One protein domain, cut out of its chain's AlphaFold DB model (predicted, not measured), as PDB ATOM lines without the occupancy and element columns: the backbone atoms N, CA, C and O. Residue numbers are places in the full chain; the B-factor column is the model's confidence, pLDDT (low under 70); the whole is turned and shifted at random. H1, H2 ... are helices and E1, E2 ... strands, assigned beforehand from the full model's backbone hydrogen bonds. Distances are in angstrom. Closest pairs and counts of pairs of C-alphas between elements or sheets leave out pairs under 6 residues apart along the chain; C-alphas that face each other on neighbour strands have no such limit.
ATOM      1  N   LEU A  11     145.361 174.971 170.768       97.12
ATOM      2  CA  LEU A  11     146.596 175.510 171.329       97.12
ATOM      3  C   LEU A  11     147.386 176.191 170.216       97.12
ATOM      4  O   LEU A  11     147.447 175.699 169.090       97.12
ATOM      5  N   GLU A  12     148.021 177.300 170.550       96.81
ATOM      6  CA  GLU A  12     149.162 177.799 169.798       96.81
ATOM      7  C   GLU A  12     150.423 177.194 170.412       96.81
ATOM      8  O   GLU A  12     150.664 177.313 171.617       96.81
ATOM      9  N   VAL A  13     151.201 176.509 169.581       96.25
ATOM     10  CA  VAL A  13     152.443 175.834 169.960       96.25
ATOM     11  C   VAL A  13     153.593 176.622 169.369       96.25
ATOM     12  O   VAL A  13     153.603 176.863 168.165       96.25
ATOM     13  N   THR A  14     154.557 177.000 170.203       96.69
ATOM     14  CA  THR A  14     155.854 177.527 169.763       96.69
ATOM     15  C   THR A  14     156.913 176.450 169.972       96.69
ATOM     16  O   THR A  14     157.054 175.947 171.090       96.69
ATOM     17  N   PHE A  15     157.643 176.086 168.920       95.19
ATOM     18  CA  PHE A  15     158.708 175.084 168.994       95.19
ATOM     19  C   PHE A  15     159.974 175.691 169.593       95.19
ATOM     20  O   PHE A  15     160.423 176.744 169.155       95.19
ATOM     21  N   LEU A  16     160.575 175.037 170.585       95.88
ATOM     22  CA  LEU A  16     161.792 175.533 171.242       95.88
ATOM     23  C   LEU A  16     163.070 174.902 170.666       95.88
ATOM     24  O   LEU A  16     164.166 175.430 170.842       95.88
ATOM     25  N   HIS A  17     162.926 173.828 169.887       92.69
ATOM     26  CA  HIS A  17     164.013 173.145 169.194       92.69
ATOM     27  C   HIS A  17     163.672 172.899 167.725       92.69
ATOM     28  O   HIS A  17     162.504 172.756 167.362       92.69
ATOM     29  N   ASN A  18     164.713 172.785 166.901       93.06
ATOM     30  CA  ASN A  18     164.575 172.313 165.531       93.06
ATOM     31  C   ASN A  18     164.102 170.855 165.528       93.06
ATOM     32  O   ASN A  18     164.623 170.007 166.253       93.06
ATOM     33  N   THR A  19     163.148 170.569 164.657       87.19
ATOM     34  CA  THR A  19     162.710 169.225 164.297       87.19
ATOM     35  C   THR A  19     162.852 169.058 162.785       87.19
ATOM     36  O   THR A  19     163.182 170.005 162.072       87.19
ATOM     37  N   ASN A  20     162.570 167.865 162.264       87.62
ATOM     38  CA  ASN A  20     162.497 167.687 160.811       87.62
ATOM     39  C   ASN A  20     161.338 168.482 160.182       87.62
ATOM     40  O   ASN A  20     161.394 168.786 158.996       87.62
ATOM     41  N   ALA A  21     160.303 168.818 160.962       88.31
ATOM     42  CA  ALA A  21     159.107 169.499 160.476       88.31
ATOM     43  C   ALA A  21     159.111 171.015 160.744       88.31
ATOM     44  O   ALA A  21     158.430 171.752 160.041       88.31
ATOM     45  N   SER A  22     159.853 171.496 161.746       91.69
ATOM     46  CA  SER A  22     159.810 172.886 162.220       91.69
ATOM     47  C   SER A  22     161.170 173.386 162.703       91.69
ATOM     48  O   SER A  22     162.042 172.607 163.087       91.69
ATOM     49  N   LYS A  23     161.352 174.705 162.724       94.75
ATOM     50  CA  LYS A  23     162.513 175.374 163.317       94.75
ATOM     51  C   LYS A  23     162.178 175.923 164.703       94.75
ATOM     52  O   LYS A  23     161.014 176.123 165.052       94.75
ATOM     53  N   THR A  24     163.206 176.205 165.497       96.06
ATOM     54  CA  THR A  24     163.050 176.944 166.754       96.06
ATOM     55  C   THR A  24     162.332 178.278 166.509       96.06
ATOM     56  O   THR A  24     162.655 179.009 165.577       96.06
ATOM     57  N   ASN A  25     161.389 178.600 167.395       95.88
ATOM     58  CA  ASN A  25     160.449 179.721 167.372       95.88
ATOM     59  C   ASN A  25     159.350 179.672 166.302       95.88
ATOM     60  O   ASN A  25     158.498 180.567 166.298       95.88
ATOM     61  N   ASP A  26     159.293 178.633 165.463       95.06
ATOM     62  CA  ASP A  26     158.130 178.431 164.603       95.06
ATOM     63  C   ASP A  26     156.875 178.251 165.457       95.06
ATOM     64  O   ASP A  26     156.908 177.703 166.567       95.06
ATOM     65  N   LYS A  27     155.748 178.713 164.917       95.75
ATOM     66  CA  LYS A  27     154.446 178.611 165.567       95.75
ATOM     67  C   LYS A  27     153.486 177.813 164.712       95.75
ATOM     68  O   LYS A  27     153.420 178.002 163.502       95.75
ATOM     69  N   CYS A  28     152.692 176.969 165.354       95.44
ATOM     70  CA  CYS A  28     151.579 176.298 164.699       95.44
ATOM     71  C   CYS A  28     150.346 176.272 165.600       95.44
ATOM     72  O   CYS A  28     150.437 176.325 166.829       95.44
ATOM     73  N   ILE A  29     149.176 176.190 164.971       96.81
ATOM     74  CA  ILE A  29     147.919 175.963 165.678       96.81
ATOM     75  C   ILE A  29     147.626 174.471 165.653       96.81
ATOM     76  O   ILE A  29     147.454 173.885 164.584       96.81
ATOM     77  N   VAL A  30     147.511 173.883 166.838       96.38
ATOM     78  CA  VAL A  30     147.041 172.508 167.009       96.38
ATOM     79  C   VAL A  30     145.603 172.513 167.498       96.38
ATOM     80  O   VAL A  30     145.213 173.297 168.367       96.38
ATOM     81  N   LYS A  31     144.798 171.624 166.928       97.12
ATOM     82  CA  LYS A  31     143.390 171.430 167.258       97.12
ATOM     83  C   LYS A  31     143.208 170.054 167.876       97.12
ATOM     84  O   LYS A  31     143.837 169.088 167.445       97.12
ATOM     85  N   LYS A  32     142.337 169.971 168.875       96.25
ATOM     86  CA  LYS A  32     141.917 168.702 169.457       96.25
ATOM     87  C   LYS A  32     140.900 168.034 168.533       96.25
ATOM     88  O   LYS A  32     139.950 168.675 168.092       96.25
ATOM     89  N   THR A  33     141.111 166.761 168.258       94.75
ATOM     90  CA  THR A  33     140.229 165.870 167.501       94.75
ATOM     91  C   THR A  33     139.917 164.639 168.351       94.75
ATOM     92  O   THR A  33     140.489 164.462 169.433       94.75
ATOM     93  N   ASP A  34     139.059 163.755 167.847       91.75
ATOM     94  CA  ASP A  34     138.751 162.476 168.503       91.75
ATOM     95  C   ASP A  34     139.984 161.561 168.625       91.75
ATOM     96  O   ASP A  34     140.047 160.701 169.501       91.75
ATOM     97  N   HIS A  35     141.005 161.788 167.791       87.31
ATOM     98  CA  HIS A  35     142.237 160.998 167.738       87.31
ATOM     99  C   HIS A  35     143.450 161.685 168.390       87.31
ATOM    100  O   HIS A  35     144.555 161.145 168.345       87.31
ATOM    101  N   GLY A  36     143.278 162.859 169.008       92.75
ATOM    102  CA  GLY A  36     144.347 163.558 169.727       92.75
ATOM    103  C   GLY A  36     144.525 165.013 169.301       92.75
ATOM    104  O   GLY A  36     143.553 165.725 169.081       92.75
ATOM    105  N   TRP A  37     145.772 165.485 169.245       96.44
ATOM    106  CA  TRP A  37     146.098 166.850 168.820       96.44
ATOM    107  C   TRP A  37     146.702 166.824 167.423       96.44
ATOM    108  O   TRP A  37     147.670 166.104 167.189       96.44
ATOM    109  N   VAL A  38     146.144 167.613 166.511       96.94
ATOM    110  CA  VAL A  38     146.577 167.681 165.111       96.94
ATOM    111  C   VAL A  38     146.905 169.122 164.749       96.94
ATOM    112  O   VAL A  38     146.120 170.023 165.044       96.94
ATOM    113  N   GLY A  39     148.044 169.345 164.102       95.12
ATOM    114  CA  GLY A  39     148.446 170.652 163.577       95.12
ATOM    115  C   GLY A  39     148.998 170.538 162.168       95.12
ATOM    116  O   GLY A  39     149.414 169.462 161.749       95.12
ATOM    117  N   ILE A  40     148.995 171.656 161.447       94.38
ATOM    118  CA  ILE A  40     149.578 171.741 160.107       94.38
ATOM    119  C   ILE A  40     150.903 172.488 160.207       94.38
ATOM    120  O   ILE A  40     150.944 173.596 160.747       94.38
ATOM    121  N   ILE A  41     151.968 171.888 159.680       93.00
ATOM    122  CA  ILE A  41     153.296 172.496 159.571       93.00
ATOM    123  C   ILE A  41     153.743 172.329 158.119       93.00
ATOM    124  O   ILE A  41     153.694 171.224 157.589       93.00
ATOM    125  N   ASN A  42     154.125 173.422 157.453       89.38
ATOM    126  CA  ASN A  42     154.579 173.409 156.053       89.38
ATOM    127  C   ASN A  42     153.617 172.712 155.065       89.38
ATOM    128  O   ASN A  42     154.048 172.103 154.095       89.38
ATOM    129  N   GLY A  43     152.303 172.811 155.302       89.94
ATOM    130  CA  GLY A  43     151.273 172.215 154.439       89.94
ATOM    131  C   GLY A  43     150.953 170.745 154.731       89.94
ATOM    132  O   GLY A  43     149.990 170.222 154.178       89.94
ATOM    133  N   GLU A  44     151.681 170.102 155.642       93.50
ATOM    134  CA  GLU A  44     151.454 168.714 156.046       93.50
ATOM    135  C   GLU A  44     150.816 168.618 157.435       93.50
ATOM    136  O   GLU A  44     151.026 169.467 158.303       93.50
ATOM    137  N   SER A  45     150.020 167.569 157.649       93.81
ATOM    138  CA  SER A  45     149.323 167.318 158.913       93.81
ATOM    139  C   SER A  45     150.152 166.424 159.831       93.81
ATOM    140  O   SER A  45     150.509 165.309 159.462       93.81
ATOM    141  N   TYR A  46     150.364 166.871 161.068       94.00
ATOM    142  CA  TYR A  46     151.132 166.160 162.086       94.00
ATOM    143  C   TYR A  46     150.283 165.850 163.321       94.00
ATOM    144  O   TYR A  46     149.497 166.683 163.781       94.00
ATOM    145  N   LEU A  47     150.485 164.655 163.883       94.50
ATOM    146  CA  LEU A  47     149.958 164.264 165.191       94.50
ATOM    147  C   LEU A  47     150.922 164.704 166.292       94.50
ATOM    148  O   LEU A  47     152.109 164.388 166.268       94.50
ATOM    149  N   PHE A  48     150.392 165.396 167.292       94.06
ATOM    150  CA  PHE A  48     151.158 165.895 168.422       94.06
ATOM    151  C   PHE A  48     150.904 165.036 169.655       94.06
ATOM    152  O   PHE A  48     149.815 165.039 170.240       94.06
ATOM    153  N   PHE A  49     151.943 164.333 170.100       91.31
ATOM    154  CA  PHE A  49     151.892 163.609 171.361       91.31
ATOM    155  C   PHE A  49     151.750 164.583 172.530       91.31
ATOM    156  O   PHE A  49     152.523 165.531 172.685       91.31
ATOM    157  N   VAL A  50     150.795 164.303 173.418       92.31
ATOM    158  CA  VAL A  50     150.531 165.139 174.599       92.31
ATOM    159  C   VAL A  50     151.773 165.278 175.482       92.31
ATOM    160  O   VAL A  50     151.997 166.343 176.045       92.31
ATOM    161  N   GLN A  51     152.599 164.234 175.592       92.44
ATOM    162  CA  GLN A  51     153.845 164.287 176.361       92.44
ATOM    163  C   GLN A  51     154.821 165.333 175.806       92.44
ATOM    164  O   GLN A  51     155.415 166.070 176.586       92.44
ATOM    165  N   HIS A  52     154.927 165.444 174.478       91.06
ATOM    166  CA  HIS A  52     155.781 166.431 173.821       91.06
ATOM    167  C   HIS A  52     155.246 167.849 174.040       91.06
ATOM    168  O   HIS A  52     155.979 168.716 174.497       91.06
ATOM    169  N   LEU A  53     153.937 168.058 173.837       94.00
ATOM    170  CA  LEU A  53     153.287 169.350 174.089       94.00
ATOM    171  C   LEU A  53     153.452 169.811 175.547       94.00
ATOM    172  O   LEU A  53     153.645 170.994 175.821       94.00
ATOM    173  N   ARG A  54     153.379 168.883 176.506       94.56
ATOM    174  CA  ARG A  54     153.538 169.186 177.933       94.56
ATOM    175  C   ARG A  54     154.987 169.432 178.357       94.56
ATOM    176  O   ARG A  54     155.196 169.927 179.462       94.56
ATOM    177  N   ASN A  55     155.968 169.083 177.535       94.88
ATOM    178  CA  ASN A  55     157.370 169.284 177.861       94.88
ATOM    179  C   ASN A  55     157.792 170.712 177.486       94.88
ATOM    180  O   ASN A  55     157.850 171.077 176.315       94.88
ATOM    181  N   ASP A  56     158.084 171.507 178.506       93.75
ATOM    182  CA  ASP A  56     158.506 172.906 178.420       93.75
ATOM    183  C   ASP A  56     159.937 173.092 177.912       93.75
ATOM    184  O   ASP A  56     160.310 174.210 177.582       93.75
ATOM    185  N   ASN A  57     160.708 172.011 177.761       93.19
ATOM    186  CA  ASN A  57     161.959 172.059 177.008       93.19
ATOM    187  C   ASN A  57     161.709 172.010 175.495       93.19
ATOM    188  O   ASN A  57     162.489 172.567 174.739       93.19
ATOM    189  N   TYR A  58     160.624 171.379 175.026       92.50
ATOM    190  CA  TYR A  58     160.356 171.232 173.587       92.50
ATOM    191  C   TYR A  58     159.365 172.251 173.033       92.50
ATOM    192  O   TYR A  58     159.495 172.673 171.882       92.50
ATOM    193  N   CYS A  59     158.361 172.630 173.820       94.75
ATOM    194  CA  CYS A  59     157.271 173.484 173.370       94.75
ATOM    195  C   CYS A  59     156.930 174.544 174.415       94.75
ATOM    196  O   CYS A  59     156.862 174.249 175.606       94.75
ATOM    197  N   ALA A  60     156.583 175.743 173.956       95.94
ATOM    198  CA  ALA A  60     155.775 176.681 174.728       95.94
ATOM    199  C   ALA A  60     154.333 176.649 174.205       95.94
ATOM    200  O   ALA A  60     154.111 176.586 172.994       95.94
ATOM    201  N   LEU A  61     153.352 176.672 175.111       95.62
ATOM    202  CA  LEU A  61     151.934 176.573 174.761       95.62
ATOM    203  C   LEU A  61     151.152 177.807 175.194       95.62
ATOM    204  O   LEU A  61     151.296 178.284 176.319       95.62
ATOM    205  N   ARG A  62     150.217 178.228 174.343       95.31
ATOM    206  CA  ARG A  62     149.139 179.151 174.699       95.31
ATOM    207  C   ARG A  62     147.796 178.503 174.376       95.31
ATOM    208  O   ARG A  62     147.536 178.151 173.229       95.31
ATOM    209  N   VAL A  63     146.946 178.325 175.386       94.62
ATOM    210  CA  VAL A  63     145.565 177.860 175.182       94.62
ATOM    211  C   VAL A  63     144.771 179.011 174.575       94.62
ATOM    212  O   VAL A  63     144.745 180.095 175.151       94.62
ATOM    213  N   ILE A  64     144.161 178.785 173.415       94.50
ATOM    214  CA  ILE A  64     143.430 179.828 172.676       94.50
ATOM    215  C   ILE A  64     141.947 179.491 172.460       94.50
ATOM    216  O   ILE A  64     141.206 180.348 171.984       94.50
TER     217      ILE A  64
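Overview. This is residues 11 to 64 of the 65 residues of an uncharacterized protein of Clostridiales bacterium (UniProt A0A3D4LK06). One strongly twisted sheet of five antiparallel strands curls like a piece of an open barrel, and the short helix H1 sits beside the strands, in the chain between the two edge strands E4 and E5. The long link of residues 16 to 26 loops out past E1 and E2 toward one end of the longest axis, and the tight turn between E2 and E3 lies at the other end. The printed part has 54 residues, with named elements in the order E1 E2 E3 E4 H1 E5 along the chain; the sheet order is E4 E3 E2 E1 E5, and the class is mostly strand. The whole is compact and rounded, with a radius of gyration of the C-alphas of 10.1 A and spans of 28 by 23 by 19 A.

Along the chain. E1, residues 11 to 15, begins at C-alpha 11 (146.596, 175.510, 171.329) and is 12.3 A long. E2, residues 27 to 33, is the longest strand at 19.2 A and ends at C-alpha 33 (140.229, 165.870, 167.501). E3 is residues 36 to 41, 16.2 A, and E4 is residues 44 to 48, 12.7 A. H1, residues 50 to 54, spans 6.0 A. E5, residues 59 to 63, is 12.6 A long and ends at C-alpha 63 (145.565, 177.860, 175.182).

Arrangement. E1 to E4 form a meander, each strand the antiparallel neighbour of the one before. E1 and E2 are a hairpin at 137 degrees, with N 13 and O 28 2.9 A apart. E2 and E3 are a hairpin at 147 degrees, with N 31 and O 38 at 2.8 A. The pairing is staggered: E2 pairs with E1 over residues 27 to 30 and with E3 over residues 30 to 33. E3 and E4 are a hairpin at 144 degrees, with N 46 and O 39 at 2.8 A. E5 is antiparallel to E1 at 162 degrees, with N 12 and O 62 at 2.9 A. These N and O pairs are within hydrogen-bond range. The edge strands E4 and E5 are apart. From edge to edge the strands' lines turn by 89 degrees, and the way across the sheet turns by 75 degrees. H1 is on the sheet at a height of 6.0 A, over none of its strands. The closest C-alphas of H1 and E5 are those of Leu 53 and Cys 59, 5.8 A apart. In H1 every O i to N i+4 pair is within hydrogen-bond range.

Size, cuts and confidence. The C-alphas farthest apart are those of Thr 24 and Asp 34, 28.3 A. The printed part has no cut. The link from E1 to E2, 11 residues, is long; the other links are tight. The mean pLDDT of the printed part is 93.9, and no printed residue is under 70.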